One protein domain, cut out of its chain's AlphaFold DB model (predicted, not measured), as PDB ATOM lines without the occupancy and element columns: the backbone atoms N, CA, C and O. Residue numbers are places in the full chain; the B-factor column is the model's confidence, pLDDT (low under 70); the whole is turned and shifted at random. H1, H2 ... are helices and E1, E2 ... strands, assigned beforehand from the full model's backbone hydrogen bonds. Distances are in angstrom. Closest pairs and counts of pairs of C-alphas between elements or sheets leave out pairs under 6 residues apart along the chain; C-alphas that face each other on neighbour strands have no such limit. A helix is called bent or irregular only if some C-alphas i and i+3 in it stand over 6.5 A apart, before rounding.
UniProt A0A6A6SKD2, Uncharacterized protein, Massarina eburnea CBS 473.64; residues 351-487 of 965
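What this domain is: This is residues 351 to 487 of the 965 residues of an uncharacterized protein of Massarina eburnea CBS 473.64 (UniProt A0A6A6SKD2). A loose, elongated body has the small strand hairpin E1 and E2 with the short helices H1 and H2 near it, and a group of three helices, H3, H4 and H5, toward one end, where H2 packs on H5. A long stretch without a named element, residues 445 to 474, leads from H5 back past the hairpin to H6, a separate helix at the other end. The printed part has 137 residues, with the named elements in the order H1 H2 E1 E2 H3 H4 H5 H6 and the antiparallel sheet order E1 - E2; the class is mostly helix, though only 60 residues, under half, are in named elements. The radius of gyration of the C-alphas is 18.0 A, and the spans are 62 by 33 by 28 A.

How they stand to each other: Start at the hairpin of E1, residues 373 to 376, and E2, residues 384 to 387, antiparallel at 143 degrees, where N 375 and O 385 are within hydrogen-bond range at 2.9 A. Look next for H1, residues 351 to 356: the closest C-alphas of H1 and E2, those of Phe 355 and Tyr 384, are 6.7 A apart. H2, residues 361 to 368, comes closest to E1 at the C-alphas of Leu 367 and His 373, 6.2 A. Going outward, H2 touches H5, residues 435 to 444, about perpendicular at 77 degrees, with the C-alphas of Ala 362 and Trp 440 closest at 5.0 A. H3, residues 399 to 407, is close to H5 but not clearly touching, the closest C-alphas, Leu 406 and Phe 439, being 6.8 A apart. H3 only just touches H4, residues 420 to 428, with 3 pairs of C-alphas within 8 A, Tyr 403 and Leu 427 closest at 7.3 A, in a steep tilt of 54 degrees, opposite ways. H6, residues 475 to 484, is apart from the other named elements. In the six helices every O i to N i+4 pair is within hydrogen-bond range.

Where its parts are: Find C-alpha 351 at (-8.486, 20.784, 47.482), where H1 begins. H3 measures 12.0 A from first to last C-alpha, H4 12.1 A and H5 14.3 A, from C-alpha 435 at (-28.322, 5.195, 50.322). H6 runs 13.6 A to C-alpha 484 at (15.366, 14.095, 49.323); it is neither bent nor irregular, but only just: C-alphas 481 and 484 are 6.0 A apart.

The domain as a whole: The two farthest C-alphas, Ser 418 and Ser 487, are 63.2 A apart, and the printed part has no cut. The long links are E2 to H3, H3 to H4 and H5 to H6. Residues 482 to 487, of which 482 to 484 belong to H6, stand free. Mean pLDDT of the printed part is 71.8; look for values under 70 at residues 388 to 396 and 451 to 487.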
ATOM      1  N   LEU A 351      -7.227  21.209  48.101       81.00
ATOM      2  CA  LEU A 351      -8.486  20.784  47.482       81.00
ATOM      3  C   LEU A 351      -8.757  19.288  47.693       81.00
ATOM      4  O   LEU A 351      -9.868  18.938  48.088       81.00
ATOM      5  N   LEU A 352      -7.754  18.422  47.500       83.88
ATOM      6  CA  LEU A 352      -7.896  16.978  47.710       83.88
ATOM      7  C   LEU A 352      -8.232  16.641  49.170       83.88
ATOM      8  O   LEU A 352      -9.172  15.890  49.407       83.88
ATOM      9  N   MET A 353      -7.550  17.240  50.149       82.50
ATOM     10  CA  MET A 353      -7.871  17.038  51.570       82.50
ATOM     11  C   MET A 353      -9.277  17.561  51.909       82.50
ATOM     12  O   MET A 353     -10.037  16.884  52.598       82.50
ATOM     13  N   SER A 354      -9.683  18.710  51.349       82.31
ATOM     14  CA  SER A 354     -11.044  19.259  51.509       82.31
ATOM     15  C   SER A 354     -12.149  18.429  50.838       82.31
ATOM     16  O   SER A 354     -13.334  18.648  51.104       82.31
ATOM     17  N   PHE A 355     -11.768  17.517  49.939       87.44
ATOM     18  CA  PHE A 355     -12.643  16.526  49.327       87.44
ATOM     19  C   PHE A 355     -12.679  15.240  50.158       87.44
ATOM     20  O   PHE A 355     -13.765  14.783  50.492       87.44
ATOM     21  N   VAL A 356     -11.520  14.707  50.560       84.62
ATOM     22  CA  VAL A 356     -11.422  13.497  51.397       84.62
ATOM     23  C   VAL A 356     -12.162  13.674  52.727       84.62
ATOM     24  O   VAL A 356     -12.894  12.781  53.135       84.62
ATOM     25  N   ALA A 357     -12.094  14.861  53.337       81.56
ATOM     26  CA  ALA A 357     -12.850  15.211  54.544       81.56
ATOM     27  C   ALA A 357     -14.387  15.310  54.358       81.56
ATOM     28  O   ALA A 357     -15.089  15.673  55.300       81.56
ATOM     29  N   LYS A 358     -14.917  15.039  53.156       82.94
ATOM     30  CA  LYS A 358     -16.358  15.010  52.833       82.94
ATOM     31  C   LYS A 358     -16.846  13.646  52.334       82.94
ATOM     32  O   LYS A 358     -18.034  13.511  52.066       82.94
ATOM     33  N   ILE A 359     -15.948  12.673  52.181       84.62
ATOM     34  CA  ILE A 359     -16.283  11.302  51.783       84.62
ATOM     35  C   ILE A 359     -17.037  10.639  52.942       84.62
ATOM     36  O   ILE A 359     -16.591  10.705  54.090       84.62
ATOM     37  N   HIS A 360     -18.175  10.006  52.661       84.50
ATOM     38  CA  HIS A 360     -18.952   9.299  53.678       84.50
ATOM     39  C   HIS A 360     -18.172   8.066  54.187       84.50
ATOM     40  O   HIS A 360     -17.507   7.412  53.383       84.50
ATOM     41  N   PRO A 361     -18.257   7.662  55.473       84.12
ATOM     42  CA  PRO A 361     -17.528   6.489  55.976       84.12
ATOM     43  C   PRO A 361     -17.758   5.206  55.157       84.12
ATOM     44  O   PRO A 361     -16.825   4.438  54.931       84.12
ATOM     45  N   ALA A 362     -18.966   5.024  54.614       75.69
ATOM     46  CA  ALA A 362     -19.300   3.898  53.737       75.69
ATOM     47  C   ALA A 362     -18.623   3.978  52.356       75.69
ATOM     48  O   ALA A 362     -18.147   2.976  51.830       75.69
ATOM     49  N   GLU A 363     -18.512   5.182  51.788       81.25
ATOM     50  CA  GLU A 363     -17.732   5.417  50.570       81.25
ATOM     51  C   GLU A 363     -16.230   5.224  50.829       81.25
ATOM     52  O   GLU A 363     -15.512   4.740  49.954       81.25
ATOM     53  N   LYS A 364     -15.750   5.543  52.042       83.12
ATOM     54  CA  LYS A 364     -14.376   5.235  52.447       83.12
ATOM     55  C   LYS A 364     -14.140   3.722  52.492       83.12
ATOM     56  O   LYS A 364     -13.172   3.269  51.898       83.12
ATOM     57  N   ALA A 365     -15.045   2.932  53.072       77.62
ATOM     58  CA  ALA A 365     -14.925   1.471  53.053       77.62
ATOM     59  C   ALA A 365     -14.837   0.898  51.616       77.62
ATOM     60  O   ALA A 365     -14.041  -0.003  51.358       77.62
ATOM     61  N   LEU A 366     -15.587   1.466  50.659       80.44
ATOM     62  CA  LEU A 366     -15.521   1.097  49.234       80.44
ATOM     63  C   LEU A 366     -14.229   1.561  48.531       80.44
ATOM     64  O   LEU A 366     -13.770   0.907  47.589       80.44
ATOM     65  N   LEU A 367     -13.629   2.674  48.967       82.31
ATOM     66  CA  LEU A 367     -12.296   3.112  48.531       82.31
ATOM     67  C   LEU A 367     -11.201   2.190  49.080       82.31
ATOM     68  O   LEU A 367     -10.304   1.811  48.331       82.31
ATOM     69  N   ASP A 368     -11.305   1.796  50.349       77.62
ATOM     70  CA  ASP A 368     -10.314   0.976  51.049       77.62
ATOM     71  C   ASP A 368     -10.245  -0.460  50.466       77.62
ATOM     72  O   ASP A 368      -9.162  -1.041  50.393       77.62
ATOM     73  N   ILE A 369     -11.354  -1.014  49.936       78.56
ATOM     74  CA  ILE A 369     -11.344  -2.270  49.139       78.56
ATOM     75  C   ILE A 369     -11.058  -2.077  47.632       78.56
ATOM     76  O   ILE A 369     -10.921  -3.051  46.876       78.56
ATOM     77  N   GLY A 370     -10.939  -0.823  47.187       74.62
ATOM     78  CA  GLY A 370     -10.557  -0.447  45.827       74.62
ATOM     79  C   GLY A 370     -11.643  -0.602  44.758       74.62
ATOM     80  O   GLY A 370     -11.288  -0.746  43.587       74.62
ATOM     81  N   ASP A 371     -12.927  -0.585  45.128       77.12
ATOM     82  CA  ASP A 371     -14.051  -0.579  44.172       77.12
ATOM     83  C   ASP A 371     -14.527   0.847  43.831       77.12
ATOM     84  O   ASP A 371     -14.954   1.104  42.702       77.12
ATOM     85  N   LEU A 372     -14.335   1.809  44.741       82.38
ATOM     86  CA  LEU A 372     -14.369   3.238  44.418       82.38
ATOM     87  C   LEU A 372     -12.981   3.788  44.069       82.38
ATOM     88  O   LEU A 372     -11.947   3.308  44.539       82.38
ATOM     89  N   HIS A 373     -12.955   4.847  43.258       80.06
ATOM     90  CA  HIS A 373     -11.747   5.598  42.908       80.06
ATOM     91  C   HIS A 373     -11.972   7.114  43.020       80.06
ATOM     92  O   HIS A 373     -12.989   7.630  42.555       80.06
ATOM     93  N   ILE A 374     -10.989   7.853  43.553       86.06
ATOM     94  CA  ILE A 374     -10.976   9.325  43.503       86.06
ATOM     95  C   ILE A 374     -10.479   9.782  42.127       86.06
ATOM     96  O   ILE A 374      -9.326   9.545  41.760       86.06
ATOM     97  N   VAL A 375     -11.320  10.497  41.380       83.38
ATOM     98  CA  VAL A 375     -10.981  11.054  40.062       83.38
ATOM     99  C   VAL A 375     -11.050  12.578  40.094       83.38
ATOM    100  O   VAL A 375     -11.952  13.178  40.677       83.38
ATOM    101  N   LYS A 376     -10.077  13.228  39.446       80.31
ATOM    102  CA  LYS A 376     -10.054  14.685  39.289       80.31
ATOM    103  C   LYS A 376     -11.134  15.131  38.303       80.31
ATOM    104  O   LYS A 376     -11.034  14.834  37.114       80.31
ATOM    105  N   ASP A 377     -12.095  15.913  38.780       79.81
ATOM    106  CA  ASP A 377     -13.177  16.468  37.968       79.81
ATOM    107  C   ASP A 377     -13.082  17.999  37.894       79.81
ATOM    108  O   ASP A 377     -12.888  18.682  38.895       79.81
ATOM    109  N   ARG A 378     -13.216  18.548  36.684       76.06
ATOM    110  CA  ARG A 378     -13.203  19.997  36.429       76.06
ATOM    111  C   ARG A 378     -14.577  20.649  36.611       76.06
ATOM    112  O   ARG A 378     -14.646  21.873  36.608       76.06
ATOM    113  N   TYR A 379     -15.635  19.850  36.740       75.31
ATOM    114  CA  TYR A 379     -17.017  20.291  36.961       75.31
ATOM    115  C   TYR A 379     -17.474  20.103  38.424       75.31
ATOM    116  O   TYR A 379     -18.589  20.488  38.790       75.31
ATOM    117  N   SER A 380     -16.602  19.551  39.272       74.62
ATOM    118  CA  SER A 380     -16.797  19.435  40.715       74.62
ATOM    119  C   SER A 380     -16.302  20.678  41.445       74.62
ATOM    120  O   SER A 380     -15.196  21.160  41.203       74.62
ATOM    121  N   ASP A 381     -17.103  21.158  42.394       72.31
ATOM    122  CA  ASP A 381     -16.825  22.339  43.217       72.31
ATOM    123  C   ASP A 381     -15.669  22.096  44.208       72.31
ATOM    124  O   ASP A 381     -15.093  23.038  44.747       72.31
ATOM    125  N   THR A 382     -15.296  20.829  44.422       77.06
ATOM    126  CA  THR A 382     -14.094  20.402  45.160       77.06
ATOM    127  C   THR A 382     -12.903  20.091  44.244       77.06
ATOM    128  O   THR A 382     -11.808  19.821  44.730       77.06
ATOM    129  N   GLY A 383     -13.092  20.080  42.919       83.94
ATOM    130  CA  GLY A 383     -12.092  19.644  41.936       83.94
ATOM    131  C   GLY A 383     -11.882  18.121  41.840       83.94
ATOM    132  O   GLY A 383     -11.031  17.673  41.068       83.94
ATOM    133  N   TYR A 384     -12.629  17.325  42.611       84.19
ATOM    134  CA  TYR A 384     -12.523  15.864  42.698       84.19
ATOM    135  C   TYR A 384     -13.915  15.230  42.881       84.19
ATOM    136  O   TYR A 384     -14.859  15.913  43.280       84.19
ATOM    137  N   ARG A 385     -14.056  13.939  42.569       82.75
ATOM    138  CA  ARG A 385     -15.263  13.134  42.826       82.75
ATOM    139  C   ARG A 385     -14.921  11.651  42.980       82.75
ATOM    140  O   ARG A 385     -13.809  11.243  42.637       82.75
ATOM    141  N   LEU A 386     -15.878  10.861  43.461       82.75
ATOM    142  CA  LEU A 386     -15.792   9.397  43.490       82.75
ATOM    143  C   LEU A 386     -16.372   8.806  42.198       82.75
ATOM    144  O   LEU A 386     -17.183   9.451  41.530       82.75
ATOM    145  N   THR A 387     -15.927   7.608  41.814       78.38
ATOM    146  CA  THR A 387     -16.457   6.885  40.647       78.38
ATOM    147  C   THR A 387     -16.170   5.381  40.742       78.38
ATOM    148  O   THR A 387     -15.081   4.985  41.169       78.38
ATOM    149  N   THR A 388     -17.112   4.556  40.289       67.81
ATOM    150  CA  THR A 388     -17.002   3.092  40.136       67.81
ATOM    151  C   THR A 388     -16.649   2.758  38.686       67.81
ATOM    152  O   THR A 388     -17.508   2.782  37.813       67.81
ATOM    153  N   LEU A 389     -15.372   2.465  38.411       63.41
ATOM    154  CA  LEU A 389     -14.823   1.885  37.160       63.41
ATOM    155  C   LEU A 389     -15.073   2.580  35.798       63.41
ATOM    156  O   LEU A 389     -14.351   2.297  34.835       63.41
ATOM    157  N   HIS A 390     -16.045   3.473  35.666       54.25
ATOM    158  CA  HIS A 390     -16.430   4.161  34.433       54.25
ATOM    159  C   HIS A 390     -16.428   5.688  34.632       54.25
ATOM    160  O   HIS A 390     -16.101   6.195  35.706       54.25
ATOM    161  N   GLU A 391     -16.754   6.436  33.574       52.25
ATOM    162  CA  GLU A 391     -16.902   7.899  33.602       52.25
ATOM    163  C   GLU A 391     -18.386   8.310  33.452       52.25
ATOM    164  O   GLU A 391     -18.762   8.865  32.413       52.25
ATOM    165  N   PRO A 392     -19.249   8.094  34.472       48.62
ATOM    166  CA  PRO A 392     -20.491   8.857  34.575       48.62
ATOM    167  C   PRO A 392     -20.143  10.349  34.705       48.62
ATOM    168  O   PRO A 392     -19.023  10.703  35.083       48.62
ATOM    169  N   LYS A 393     -21.076  11.246  34.381       52.50
ATOM    170  CA  LYS A 393     -20.842  12.708  34.422       52.50
ATOM    171  C   LYS A 393     -21.292  13.367  35.729       52.50
ATOM    172  O   LYS A 393     -21.286  14.591  35.829       52.50
ATOM    173  N   GLU A 394     -21.692  12.560  36.702       51.06
ATOM    174  CA  GLU A 394     -22.370  12.988  37.925       51.06
ATOM    175  C   GLU A 394     -21.494  12.720  39.168       51.06
ATOM    176  O   GLU A 394     -20.421  12.112  39.074       51.06
ATOM    177  N   LYS A 395     -21.846  13.350  40.297       51.97
ATOM    178  CA  LYS A 395     -20.867  13.743  41.337       51.97
ATOM    179  C   LYS A 395     -20.630  12.733  42.462       51.97
ATOM    180  O   LYS A 395     -19.601  12.826  43.126       51.97
ATOM    181  N   ILE A 396     -21.566  11.819  42.665       68.31
ATOM    182  CA  ILE A 396     -21.577  10.759  43.684       68.31
ATOM    183  C   ILE A 396     -21.930   9.459  42.939       68.31
ATOM    184  O   ILE A 396     -22.355   9.536  41.782       68.31
ATOM    185  N   LEU A 397     -21.727   8.290  43.563       70.81
ATOM    186  CA  LEU A 397     -22.264   7.010  43.082       70.81
ATOM    187  C   LEU A 397     -23.694   7.202  42.560       70.81
ATOM    188  O   LEU A 397     -24.565   7.673  43.295       70.81
ATOM    189  N   SER A 398     -23.920   6.894  41.282       81.75
ATOM    190  CA  SER A 398     -25.251   7.028  40.700       81.75
ATOM    191  C   SER A 398     -26.199   6.043  41.369       81.75
ATOM    192  O   SER A 398     -25.782   5.005  41.887       81.75
ATOM    193  N   ARG A 399     -27.499   6.345  41.339       83.75
ATOM    194  CA  ARG A 399     -28.505   5.502  41.988       83.75
ATOM    195  C   ARG A 399     -28.401   4.038  41.541       83.75
ATOM    196  O   ARG A 399     -28.442   3.157  42.385       83.75
ATOM    197  N   LEU A 400     -28.152   3.796  40.247       83.81
ATOM    198  CA  LEU A 400     -27.911   2.468  39.661       83.81
ATOM    199  C   LEU A 400     -26.697   1.744  40.267       83.81
ATOM    200  O   LEU A 400     -26.767   0.546  40.522       83.81
ATOM    201  N   GLU A 401     -25.606   2.460  40.535       82.12
ATOM    202  CA  GLU A 401     -24.423   1.888  41.186       82.12
ATOM    203  C   GLU A 401     -24.711   1.576  42.668       82.12
ATOM    204  O   GLU A 401     -24.265   0.543  43.162       82.12
ATOM    205  N   TRP A 402     -25.539   2.380  43.350       88.75
ATOM    206  CA  TRP A 402     -26.058   2.039  44.684       88.75
ATOM    207  C   TRP A 402     -27.006   0.830  44.677       88.75
ATOM    208  O   TRP A 402     -26.870  -0.001  45.570       88.75
ATOM    209  N   TYR A 403     -27.903   0.674  43.689       89.06
ATOM    210  CA  TYR A 403     -28.713  -0.550  43.535       89.06
ATOM    211  C   TYR A 403     -27.807  -1.784  43.387       89.06
ATOM    212  O   TYR A 403     -28.021  -2.774  44.076       89.06
ATOM    213  N   THR A 404     -26.752  -1.719  42.560       87.12
ATOM    214  CA  THR A 404     -25.779  -2.822  42.429       87.12
ATOM    215  C   THR A 404     -25.038  -3.114  43.736       87.12
ATOM    216  O   THR A 404     -24.894  -4.278  44.091       87.12
ATOM    217  N   ILE A 405     -24.579  -2.091  44.466       88.00
ATOM    218  CA  ILE A 405     -23.855  -2.279  45.736       88.00
ATOM    219  C   ILE A 405     -24.771  -2.837  46.831       88.00
ATOM    220  O   ILE A 405     -24.328  -3.659  47.622       88.00
ATOM    221  N   LEU A 406     -26.027  -2.394  46.906       92.56
ATOM    222  CA  LEU A 406     -26.969  -2.807  47.951       92.56
ATOM    223  C   LEU A 406     -27.676  -4.135  47.640       92.56
ATOM    224  O   LEU A 406     -28.089  -4.807  48.580       92.56
ATOM    225  N   GLY A 407     -27.769  -4.538  46.366       91.75
ATOM    226  CA  GLY A 407     -28.378  -5.811  45.951       91.75
ATOM    227  C   GLY A 407     -27.620  -7.034  46.473       91.75
ATOM    228  O   GLY A 407     -28.214  -8.065  46.774       91.75
ATOM    229  N   ASP A 408     -26.316  -6.873  46.709       89.62
ATOM    230  CA  ASP A 408     -25.469  -7.832  47.425       89.62
ATOM    231  C   ASP A 408     -25.919  -8.088  48.883       89.62
ATOM    232  O   ASP A 408     -25.328  -8.944  49.539       89.62
ATOM    233  N   TYR A 409     -26.915  -7.359  49.411       93.12
ATOM    234  CA  TYR A 409     -27.355  -7.374  50.815       93.12
ATOM    235  C   TYR A 409     -28.883  -7.438  50.993       93.12
ATOM    236  O   TYR A 409     -29.398  -6.996  52.023       93.12
ATOM    237  N   ASN A 410     -29.630  -7.971  50.017       92.44
ATOM    238  CA  ASN A 410     -31.093  -8.108  50.115       92.44
ATOM    239  C   ASN A 410     -31.521  -8.807  51.421       92.44
ATOM    240  O   ASN A 410     -32.353  -8.281  52.163       92.44
ATOM    241  N   LEU A 411     -30.865  -9.922  51.760       90.62
ATOM    242  CA  LEU A 411     -31.109 -10.680  52.991       90.62
ATOM    243  C   LEU A 411     -30.849  -9.857  54.264       90.62
ATOM    244  O   LEU A 411     -31.668  -9.863  55.182       90.62
ATOM    245  N   GLU A 412     -29.748  -9.105  54.324       93.69
ATOM    246  CA  GLU A 412     -29.411  -8.230  55.458       93.69
ATOM    247  C   GLU A 412     -30.349  -7.019  55.583       93.69
ATOM    248  O   GLU A 412     -30.540  -6.493  56.682       93.69
ATOM    249  N   LEU A 413     -30.972  -6.599  54.479       91.94
ATOM    250  CA  LEU A 413     -32.052  -5.610  54.454       91.94
ATOM    251  C   LEU A 413     -33.420  -6.197  54.850       91.94
ATOM    252  O   LEU A 413     -34.380  -5.438  55.006       91.94
ATOM    253  N   GLY A 414     -33.517  -7.516  55.047       92.06
ATOM    254  CA  GLY A 414     -34.762  -8.220  55.362       92.06
ATOM    255  C   GLY A 414     -35.692  -8.389  54.158       92.06
ATOM    256  O   GLY A 414     -36.909  -8.439  54.335       92.06
ATOM    257  N   ILE A 415     -35.130  -8.432  52.948       91.56
ATOM    258  CA  ILE A 415     -35.835  -8.602  51.674       91.56
ATOM    259  C   ILE A 415     -35.519 -10.012  51.158       91.56
ATOM    260  O   ILE A 415     -34.355 -10.394  51.059       91.56
ATOM    261  N   GLU A 416     -36.552 -10.806  50.882       88.19
ATOM    262  CA  GLU A 416     -36.401 -12.209  50.471       88.19
ATOM    263  C   GLU A 416     -35.901 -12.314  49.013       88.19
ATOM    264  O   GLU A 416     -36.326 -11.546  48.149       88.19
ATOM    265  N   ASP A 417     -35.007 -13.276  48.736       70.50
ATOM    266  CA  ASP A 417     -34.212 -13.411  47.492       70.50
ATOM    267  C   ASP A 417     -35.008 -13.553  46.168       70.50
ATOM    268  O   ASP A 417     -34.404 -13.669  45.101       70.50
ATOM    269  N   SER A 418     -36.343 -13.605  46.197       70.44
ATOM    270  CA  SER A 418     -37.187 -13.791  45.006       70.44
ATOM    271  C   SER A 418     -37.752 -12.506  44.399       70.44
ATOM    272  O   SER A 418     -38.207 -12.540  43.253       70.44
ATOM    273  N   ASP A 419     -37.752 -11.395  45.140       83.50
ATOM    274  CA  ASP A 419     -38.628 -10.252  44.862       83.50
ATOM    275  C   ASP A 419     -37.825  -8.984  44.495       83.50
ATOM    276  O   ASP A 419     -37.869  -7.969  45.194       83.50
ATOM    277  N   ASP A 420     -37.118  -9.029  43.356       85.38
ATOM    278  CA  ASP A 420     -36.368  -7.891  42.779       85.38
ATOM    279  C   ASP A 420     -37.214  -6.598  42.711       85.38
ATOM    280  O   ASP A 420     -36.728  -5.519  43.052       85.38
ATOM    281  N   ASP A 421     -38.501  -6.710  42.346       90.00
ATOM    282  CA  ASP A 421     -39.465  -5.595  42.311       90.00
ATOM    283  C   ASP A 421     -39.590  -4.884  43.681       90.00
ATOM    284  O   ASP A 421     -39.732  -3.661  43.746       90.00
ATOM    285  N   ILE A 422     -39.532  -5.636  44.791       90.62
ATOM    286  CA  ILE A 422     -39.630  -5.096  46.160       90.62
ATOM    287  C   ILE A 422     -38.312  -4.448  46.580       90.62
ATOM    288  O   ILE A 422     -38.329  -3.419  47.259       90.62
ATOM    289  N   PHE A 423     -37.170  -5.003  46.166       91.62
ATOM    290  CA  PHE A 423     -35.874  -4.361  46.374       91.62
ATOM    291  C   PHE A 423     -35.778  -3.029  45.611       91.62
ATOM    292  O   PHE A 423     -35.351  -2.021  46.188       91.62
ATOM    293  N   GLU A 424     -36.244  -2.989  44.357       91.56
ATOM    294  CA  GLU A 424     -36.260  -1.757  43.569       91.56
ATOM    295  C   GLU A 424     -37.215  -0.710  44.178       91.56
ATOM    296  O   GLU A 424     -36.782   0.426  44.381       91.56
ATOM    297  N   GLU A 425     -38.439  -1.078  44.602       94.00
ATOM    298  CA  GLU A 425     -39.367  -0.165  45.309       94.00
ATOM    299  C   GLU A 425     -38.803   0.314  46.666       94.00
ATOM    300  O   GLU A 425     -38.883   1.503  46.997       94.00
ATOM    301  N   TYR A 426     -38.187  -0.575  47.457       94.00
ATOM    302  CA  TYR A 426     -37.604  -0.231  48.761       94.00
ATOM    303  C   TYR A 426     -36.480   0.803  48.638       94.00
ATOM    304  O   TYR A 426     -36.393   1.727  49.457       94.00
ATOM    305  N   LEU A 427     -35.626   0.666  47.619       92.94
ATOM    306  CA  LEU A 427     -34.576   1.638  47.343       92.94
ATOM    307  C   LEU A 427     -35.086   2.855  46.564       92.94
ATOM    308  O   LEU A 427     -34.574   3.941  46.819       92.94
ATOM    309  N   GLU A 428     -36.121   2.769  45.715       93.31
ATOM    310  CA  GLU A 428     -36.826   3.946  45.159       93.31
ATOM    311  C   GLU A 428     -37.403   4.840  46.271       93.31
ATOM    312  O   GLU A 428     -37.367   6.067  46.165       93.31
ATOM    313  N   ALA A 429     -37.846   4.254  47.387       95.31
ATOM    314  CA  ALA A 429     -38.356   4.993  48.540       95.31
ATOM    315  C   ALA A 429     -37.285   5.771  49.345       95.31
ATOM    316  O   ALA A 429     -37.654   6.552  50.226       95.31
ATOM    317  N   LYS A 430     -35.981   5.589  49.075       95.19
ATOM    318  CA  LYS A 430     -34.878   6.316  49.738       95.19
ATOM    319  C   LYS A 430     -34.487   7.587  48.978       95.19
ATOM    320  O   LYS A 430     -34.484   7.621  47.747       95.19
ATOM    321  N   SER A 431     -34.066   8.628  49.685       93.75
ATOM    322  CA  SER A 431     -33.319   9.732  49.069       93.75
ATOM    323  C   SER A 431     -31.872   9.323  48.759       93.75
ATOM    324  O   SER A 431     -31.331   8.409  49.381       93.75
ATOM    325  N   ASP A 432     -31.225   9.995  47.801       85.69
ATOM    326  CA  ASP A 432     -29.842   9.667  47.413       85.69
ATOM    327  C   ASP A 432     -28.838   9.879  48.570       85.69
ATOM    328  O   ASP A 432     -27.818   9.198  48.628       85.69
ATOM    329  N   ASP A 433     -29.159  10.754  49.535       85.44
ATOM    330  CA  ASP A 433     -28.384  10.970  50.768       85.44
ATOM    331  C   ASP A 433     -28.557   9.834  51.803       85.44
ATOM    332  O   ASP A 433     -27.728   9.684  52.704       85.44
ATOM    333  N   GLU A 434     -29.620   9.025  51.708       91.69
ATOM    334  CA  GLU A 434     -29.895   7.897  52.615       91.69
ATOM    335  C   GLU A 434     -29.245   6.586  52.150       91.69
ATOM    336  O   GLU A 434     -28.960   5.733  52.988       91.69
ATOM    337  N   LEU A 435     -28.959   6.413  50.854       92.50
ATOM    338  CA  LEU A 435     -28.322   5.195  50.322       92.50
ATOM    339  C   LEU A 435     -26.915   4.932  50.926       92.50
ATOM    340  O   LEU A 435     -26.679   3.807  51.377       92.50
ATOM    341  N   PRO A 436     -26.013   5.931  51.074       87.75
ATOM    342  CA  PRO A 436     -24.726   5.740  51.751       87.75
ATOM    343  C   PRO A 436     -24.865   5.455  53.254       87.75
ATOM    344  O   PRO A 436     -23.999   4.800  53.838       87.75
ATOM    345  N   GLN A 437     -25.929   5.956  53.893       89.50
ATOM    346  CA  GLN A 437     -26.219   5.731  55.316       89.50
ATOM    347  C   GLN A 437     -26.783   4.329  55.553       89.50
ATOM    348  O   GLN A 437     -26.383   3.659  56.503       89.50
ATOM    349  N   LEU A 438     -27.654   3.857  54.657       93.56
ATOM    350  CA  LEU A 438     -28.154   2.487  54.647       93.56
ATOM    351  C   LEU A 438     -26.993   1.502  54.476       93.56
ATOM    352  O   LEU A 438     -26.846   0.596  55.295       93.56
ATOM    353  N   PHE A 439     -26.113   1.733  53.495       93.56
ATOM    354  CA  PHE A 439     -24.917   0.913  53.319       93.56
ATOM    355  C   PHE A 439     -24.007   0.940  54.561       93.56
ATOM    356  O   PHE A 439     -23.572  -0.115  55.016       93.56
ATOM    357  N   TRP A 440     -23.795   2.107  55.192       90.12
ATOM    358  CA  TRP A 440     -23.055   2.170  56.461       90.12
ATOM    359  C   TRP A 440     -23.701   1.337  57.572       90.12
ATOM    360  O   TRP A 440     -22.991   0.642  58.286       90.12
ATOM    361  N   SER A 441     -25.032   1.365  57.704       93.88
ATOM    362  CA  SER A 441     -25.733   0.589  58.736       93.88
ATOM    363  C   SER A 441     -25.571  -0.926  58.562       93.88
ATOM    364  O   SER A 441     -25.518  -1.647  59.552       93.88
ATOM    365  N   ILE A 442     -25.407  -1.406  57.325       92.44
ATOM    366  CA  ILE A 442     -25.095  -2.814  57.040       92.44
ATOM    367  C   ILE A 442     -23.669  -3.152  57.509       92.44
ATOM    368  O   ILE A 442     -23.474  -4.161  58.186       92.44
ATOM    369  N   LEU A 443     -22.691  -2.280  57.232       88.81
ATOM    370  CA  LEU A 443     -21.314  -2.457  57.715       88.81
ATOM    371  C   LEU A 443     -21.223  -2.395  59.254       88.81
ATOM    372  O   LEU A 443     -20.498  -3.183  59.857       88.81
ATOM    373  N   ASP A 444     -21.979  -1.496  59.893       88.88
ATOM    374  CA  ASP A 444     -22.034  -1.305  61.354       88.88
ATOM    375  C   ASP A 444     -22.700  -2.493  62.081       88.88
ATOM    376  O   ASP A 444     -22.336  -2.824  63.207       88.88
ATOM    377  N   MET A 445     -23.602  -3.221  61.403       90.50
ATOM    378  CA  MET A 445     -24.115  -4.526  61.853       90.50
ATOM    379  C   MET A 445     -23.087  -5.674  61.737       90.50
ATOM    380  O   MET A 445     -23.396  -6.806  62.105       90.50
ATOM    381  N   GLY A 446     -21.868  -5.404  61.256       89.94
ATOM    382  CA  GLY A 446     -20.767  -6.368  61.163       89.94
ATOM    383  C   GLY A 446     -20.648  -7.090  59.817       89.94
ATOM    384  O   GLY A 446     -19.734  -7.896  59.637       89.94
ATOM    385  N   TYR A 447     -21.520  -6.799  58.847       88.88
ATOM    386  CA  TYR A 447     -21.438  -7.383  57.509       88.88
ATOM    387  C   TYR A 447     -20.346  -6.680  56.696       88.88
ATOM    388  O   TYR A 447     -20.550  -5.599  56.153       88.88
ATOM    389  N   GLY A 448     -19.160  -7.292  56.622       83.31
ATOM    390  CA  GLY A 448     -18.031  -6.758  55.852       83.31
ATOM    391  C   GLY A 448     -18.353  -6.579  54.356       83.31
ATOM    392  O   GLY A 448     -19.176  -7.319  53.810       83.31
ATOM    393  N   PRO A 449     -17.700  -5.623  53.665       83.44
ATOM    394  CA  PRO A 449     -18.096  -5.229  52.320       83.44
ATOM    395  C   PRO A 449     -17.865  -6.349  51.288       83.44
ATOM    396  O   PRO A 449     -16.731  -6.728  50.973       83.44
ATOM    397  N   ARG A 450     -18.973  -6.876  50.758       82.56
ATOM    398  CA  ARG A 450     -19.050  -7.921  49.731       82.56
ATOM    399  C   ARG A 450     -18.424  -7.453  48.414       82.56
ATOM    400  O   ARG A 450     -18.540  -6.303  48.008       82.56
ATOM    401  N   ARG A 451     -17.717  -8.377  47.753       62.25
ATOM    402  CA  ARG A 451     -16.904  -8.139  46.542       62.25
ATOM    403  C   ARG A 451     -17.607  -8.612  45.261       62.25
ATOM    404  O   ARG A 451     -16.938  -9.083  44.340       62.25
ATOM    405  N   THR A 452     -18.937  -8.583  45.207       53.91
ATOM    406  CA  THR A 452     -19.708  -9.280  44.158       53.91
ATOM    407  C   THR A 452     -19.850  -8.471  42.863       53.91
ATOM    408  O   THR A 452     -20.257  -9.022  41.840       53.91
ATOM    409  N   ILE A 453     -19.305  -7.244  42.829       50.88
ATOM    410  CA  ILE A 453     -18.958  -6.455  41.624       50.88
ATOM    411  C   ILE A 453     -17.799  -7.114  40.824       50.88
ATOM    412  O   ILE A 453     -16.819  -6.483  40.427       50.88
ATOM    413  N   ARG A 454     -17.870  -8.431  40.601       43.50
ATOM    414  CA  ARG A 454     -16.794  -9.280  40.054       43.50
ATOM    415  C   ARG A 454     -16.937  -9.617  38.567       43.50
ATOM    416  O   ARG A 454     -16.104 -10.337  38.027       43.50
ATOM    417  N   THR A 455     -17.946  -9.067  37.895       38.69
ATOM    418  CA  THR A 455     -18.206  -9.249  36.455       38.69
ATOM    419  C   THR A 455     -17.616  -8.147  35.564       38.69
ATOM    420  O   THR A 455     -17.695  -8.260  34.342       38.69
ATOM    421  N   ILE A 456     -16.995  -7.100  36.131       35.50
ATOM    422  CA  ILE A 456     -16.439  -5.963  35.373       35.50
ATOM    423  C   ILE A 456     -14.906  -5.882  35.556       35.50
ATOM    424  O   ILE A 456     -14.428  -5.750  36.685       35.50
ATOM    425  N   PRO A 457     -14.096  -5.926  34.478       33.03
ATOM    426  CA  PRO A 457     -12.638  -5.896  34.589       33.03
ATOM    427  C   PRO A 457     -12.111  -4.516  35.022       33.03
ATOM    428  O   PRO A 457     -12.335  -3.501  34.356       33.03
ATOM    429  N   ARG A 458     -11.348  -4.482  36.125       33.28
ATOM    430  CA  ARG A 458     -10.803  -3.255  36.737       33.28
ATOM    431  C   ARG A 458      -9.821  -2.514  35.800       33.28
ATOM    432  O   ARG A 458      -8.645  -2.867  35.715       33.28
ATOM    433  N   ARG A 459     -10.271  -1.446  35.119       31.39
ATOM    434  CA  ARG A 459      -9.443  -0.571  34.248       31.39
ATOM    435  C   ARG A 459      -9.149   0.797  34.891       31.39
ATOM    436  O   ARG A 459      -9.775   1.802  34.558       31.39
ATOM    437  N   ILE A 460      -8.126   0.867  35.747       32.03
ATOM    438  CA  ILE A 460      -7.624   2.139  36.304       32.03
ATOM    439  C   ILE A 460      -6.966   2.979  35.189       32.03
ATOM    440  O   ILE A 460      -5.865   2.673  34.723       32.03
ATOM    441  N   ARG A 461      -7.606   4.079  34.769       31.02
ATOM    442  CA  ARG A 461      -6.991   5.062  33.857       31.02
ATOM    443  C   ARG A 461      -5.922   5.879  34.594       31.02
ATOM    444  O   ARG A 461      -6.259   6.737  35.407       31.02
ATOM    445  N   LYS A 462      -4.636   5.712  34.250       29.06
ATOM    446  CA  LYS A 462      -3.606   6.705  34.620       29.06
ATOM    447  C   LYS A 462      -3.949   8.055  33.975       29.06
ATOM    448  O   LYS A 462      -4.057   8.147  32.752       29.06
ATOM    449  N   LEU A 463      -4.078   9.106  34.787       27.08
ATOM    450  CA  LEU A 463      -4.211  10.478  34.292       27.08
ATOM    451  C   LEU A 463      -2.933  10.879  33.522       27.08
ATOM    452  O   LEU A 463      -1.830  10.698  34.050       27.08
ATOM    453  N   PRO A 464      -3.038  11.440  32.302       25.55
ATOM    454  CA  PRO A 464      -1.864  11.815  31.525       25.55
ATOM    455  C   PRO A 464      -1.101  12.956  32.213       25.55
ATOM    456  O   PRO A 464      -1.647  14.038  32.430       25.55
ATOM    457  N   GLY A 465       0.172  12.710  32.538       33.03
ATOM    458  CA  GLY A 465       1.085  13.702  33.119       33.03
ATOM    459  C   GLY A 465       1.464  13.504  34.592       33.03
ATOM    460  O   GLY A 465       2.166  14.356  35.126       33.03
ATOM    461  N   TYR A 466       1.050  12.414  35.250       32.38
ATOM    462  CA  TYR A 466       1.576  12.036  36.571       32.38
ATOM    463  C   TYR A 466       2.574  10.877  36.475       32.38
ATOM    464  O   TYR A 466       2.267   9.816  35.930       32.38
ATOM    465  N   HIS A 467       3.758  11.067  37.061       31.20
ATOM    466  CA  HIS A 467       4.646   9.961  37.412       31.20
ATOM    467  C   HIS A 467       3.989   9.152  38.540       31.20
ATOM    468  O   HIS A 467       3.456   9.734  39.484       31.20
ATOM    469  N   SER A 468       4.000   7.821  38.445       35.59
ATOM    470  CA  SER A 468       3.545   6.965  39.544       35.59
ATOM    471  C   SER A 468       4.609   6.931  40.638       35.59
ATOM    472  O   SER A 468       5.744   6.540  40.371       35.59
ATOM    473  N   TYR A 469       4.226   7.361  41.838       38.91
ATOM    474  CA  TYR A 469       5.036   7.270  43.049       38.91
ATOM    475  C   TYR A 469       5.295   5.800  43.431       38.91
ATOM    476  O   TYR A 469       4.475   4.945  43.083       38.91
ATOM    477  N   PRO A 470       6.410   5.486  44.118       38.53
ATOM    478  CA  PRO A 470       6.629   4.157  44.678       38.53
ATOM    479  C   PRO A 470       5.637   3.880  45.814       38.53
ATOM    480  O   PRO A 470       5.107   4.808  46.429       38.53
ATOM    481  N   THR A 471       5.427   2.602  46.120       41.25
ATOM    482  CA  THR A 471       4.674   2.172  47.302       41.25
ATOM    483  C   THR A 471       5.441   2.584  48.556       41.25
ATOM    484  O   THR A 471       6.473   2.005  48.876       41.25
ATOM    485  N   ILE A 472       4.962   3.621  49.237       42.75
ATOM    486  CA  ILE A 472       5.524   4.101  50.499       42.75
ATOM    487  C   ILE A 472       4.835   3.331  51.625       42.75
ATOM    488  O   ILE A 472       3.626   3.465  51.799       42.75
ATOM    489  N   THR A 473       5.593   2.523  52.365       41.62
ATOM    490  CA  THR A 473       5.066   1.660  53.436       41.62
ATOM    491  C   THR A 473       5.361   2.206  54.831       41.62
ATOM    492  O   THR A 473       4.644   1.910  55.783       41.62
ATOM    493  N   THR A 474       6.379   3.061  54.956       51.47
ATOM    494  CA  THR A 474       6.791   3.673  56.223       51.47
ATOM    495  C   THR A 474       6.844   5.200  56.156       51.47
ATOM    496  O   THR A 474       7.041   5.814  55.106       51.47
ATOM    497  N   LEU A 475       6.735   5.831  57.324       46.75
ATOM    498  CA  LEU A 475       6.892   7.274  57.502       46.75
ATOM    499  C   LEU A 475       8.300   7.773  57.114       46.75
ATOM    500  O   LEU A 475       8.454   8.906  56.657       46.75
ATOM    501  N   GLU A 476       9.333   6.941  57.262       54.97
ATOM    502  CA  GLU A 476      10.695   7.290  56.843       54.97
ATOM    503  C   GLU A 476      10.877   7.185  55.326       54.97
ATOM    504  O   GLU A 476      11.481   8.081  54.739       54.97
ATOM    505  N   GLU A 477      10.276   6.194  54.659       52.25
ATOM    506  CA  GLU A 477      10.165   6.183  53.193       52.25
ATOM    507  C   GLU A 477       9.380   7.393  52.681       52.25
ATOM    508  O   GLU A 477       9.798   8.011  51.701       52.25
ATOM    509  N   PHE A 478       8.294   7.782  53.364       51.31
ATOM    510  CA  PHE A 478       7.525   8.980  53.027       51.31
ATOM    511  C   PHE A 478       8.410  10.227  53.078       51.31
ATOM    512  O   PHE A 478       8.546  10.935  52.079       51.31
ATOM    513  N   ARG A 479       9.069  10.459  54.222       51.06
ATOM    514  CA  ARG A 479       9.986  11.589  54.438       51.06
ATOM    515  C   ARG A 479      11.124  11.585  53.413       51.06
ATOM    516  O   ARG A 479      11.394  12.615  52.799       51.06
ATOM    517  N   LYS A 480      11.755  10.434  53.176       52.78
ATOM    518  CA  LYS A 480      12.849  10.285  52.211       52.78
ATOM    519  C   LYS A 480      12.398  10.613  50.788       52.78
ATOM    520  O   LYS A 480      13.047  11.392  50.093       52.78
ATOM    521  N   TYR A 481      11.260  10.066  50.367       51.75
ATOM    522  CA  TYR A 481      10.737  10.271  49.023       51.75
ATOM    523  C   TYR A 481      10.293  11.721  48.781       51.75
ATOM    524  O   TYR A 481      10.652  12.305  47.754       51.75
ATOM    525  N   PHE A 482       9.564  12.326  49.725       46.69
ATOM    526  CA  PHE A 482       9.079  13.706  49.598       46.69
ATOM    527  C   PHE A 482      10.184  14.764  49.714       46.69
ATOM    528  O   PHE A 482      10.109  15.775  49.017       46.69
ATOM    529  N   PHE A 483      11.197  14.559  50.567       52.75
ATOM    530  CA  PHE A 483      12.160  15.619  50.900       52.75
ATOM    531  C   PHE A 483      13.550  15.468  50.262       52.75
ATOM    532  O   PHE A 483      14.185  16.490  50.011       52.75
ATOM    533  N   GLU A 484      14.033  14.258  49.943       46.72
ATOM    534  CA  GLU A 484      15.366  14.095  49.323       46.72
ATOM    535  C   GLU A 484      15.341  14.152  47.787       46.72
ATOM    536  O   GLU A 484      16.335  14.529  47.165       46.72
ATOM    537  N   THR A 485      14.233  13.773  47.137       43.03
ATOM    538  CA  THR A 485      14.257  13.477  45.690       43.03
ATOM    539  C   THR A 485      14.352  14.702  44.777       43.03
ATOM    540  O   THR A 485      14.773  14.554  43.630       43.03
ATOM    541  N   ASN A 486      13.983  15.905  45.244       42.75
ATOM    542  CA  ASN A 486      13.951  17.118  44.414       42.75
ATOM    543  C   ASN A 486      14.250  18.424  45.181       42.75
ATOM    544  O   ASN A 486      13.373  19.272  45.320       42.75
ATOM    545  N   SER A 487      15.500  18.652  45.603       38.47
ATOM    546  CA  SER A 487      16.205  19.934  45.358       38.47
ATOM    547  C   SER A 487      17.619  19.962  45.955       38.47
ATOM    548  O   SER A 487      17.987  19.153  46.797       38.47
TER     549      SER A 487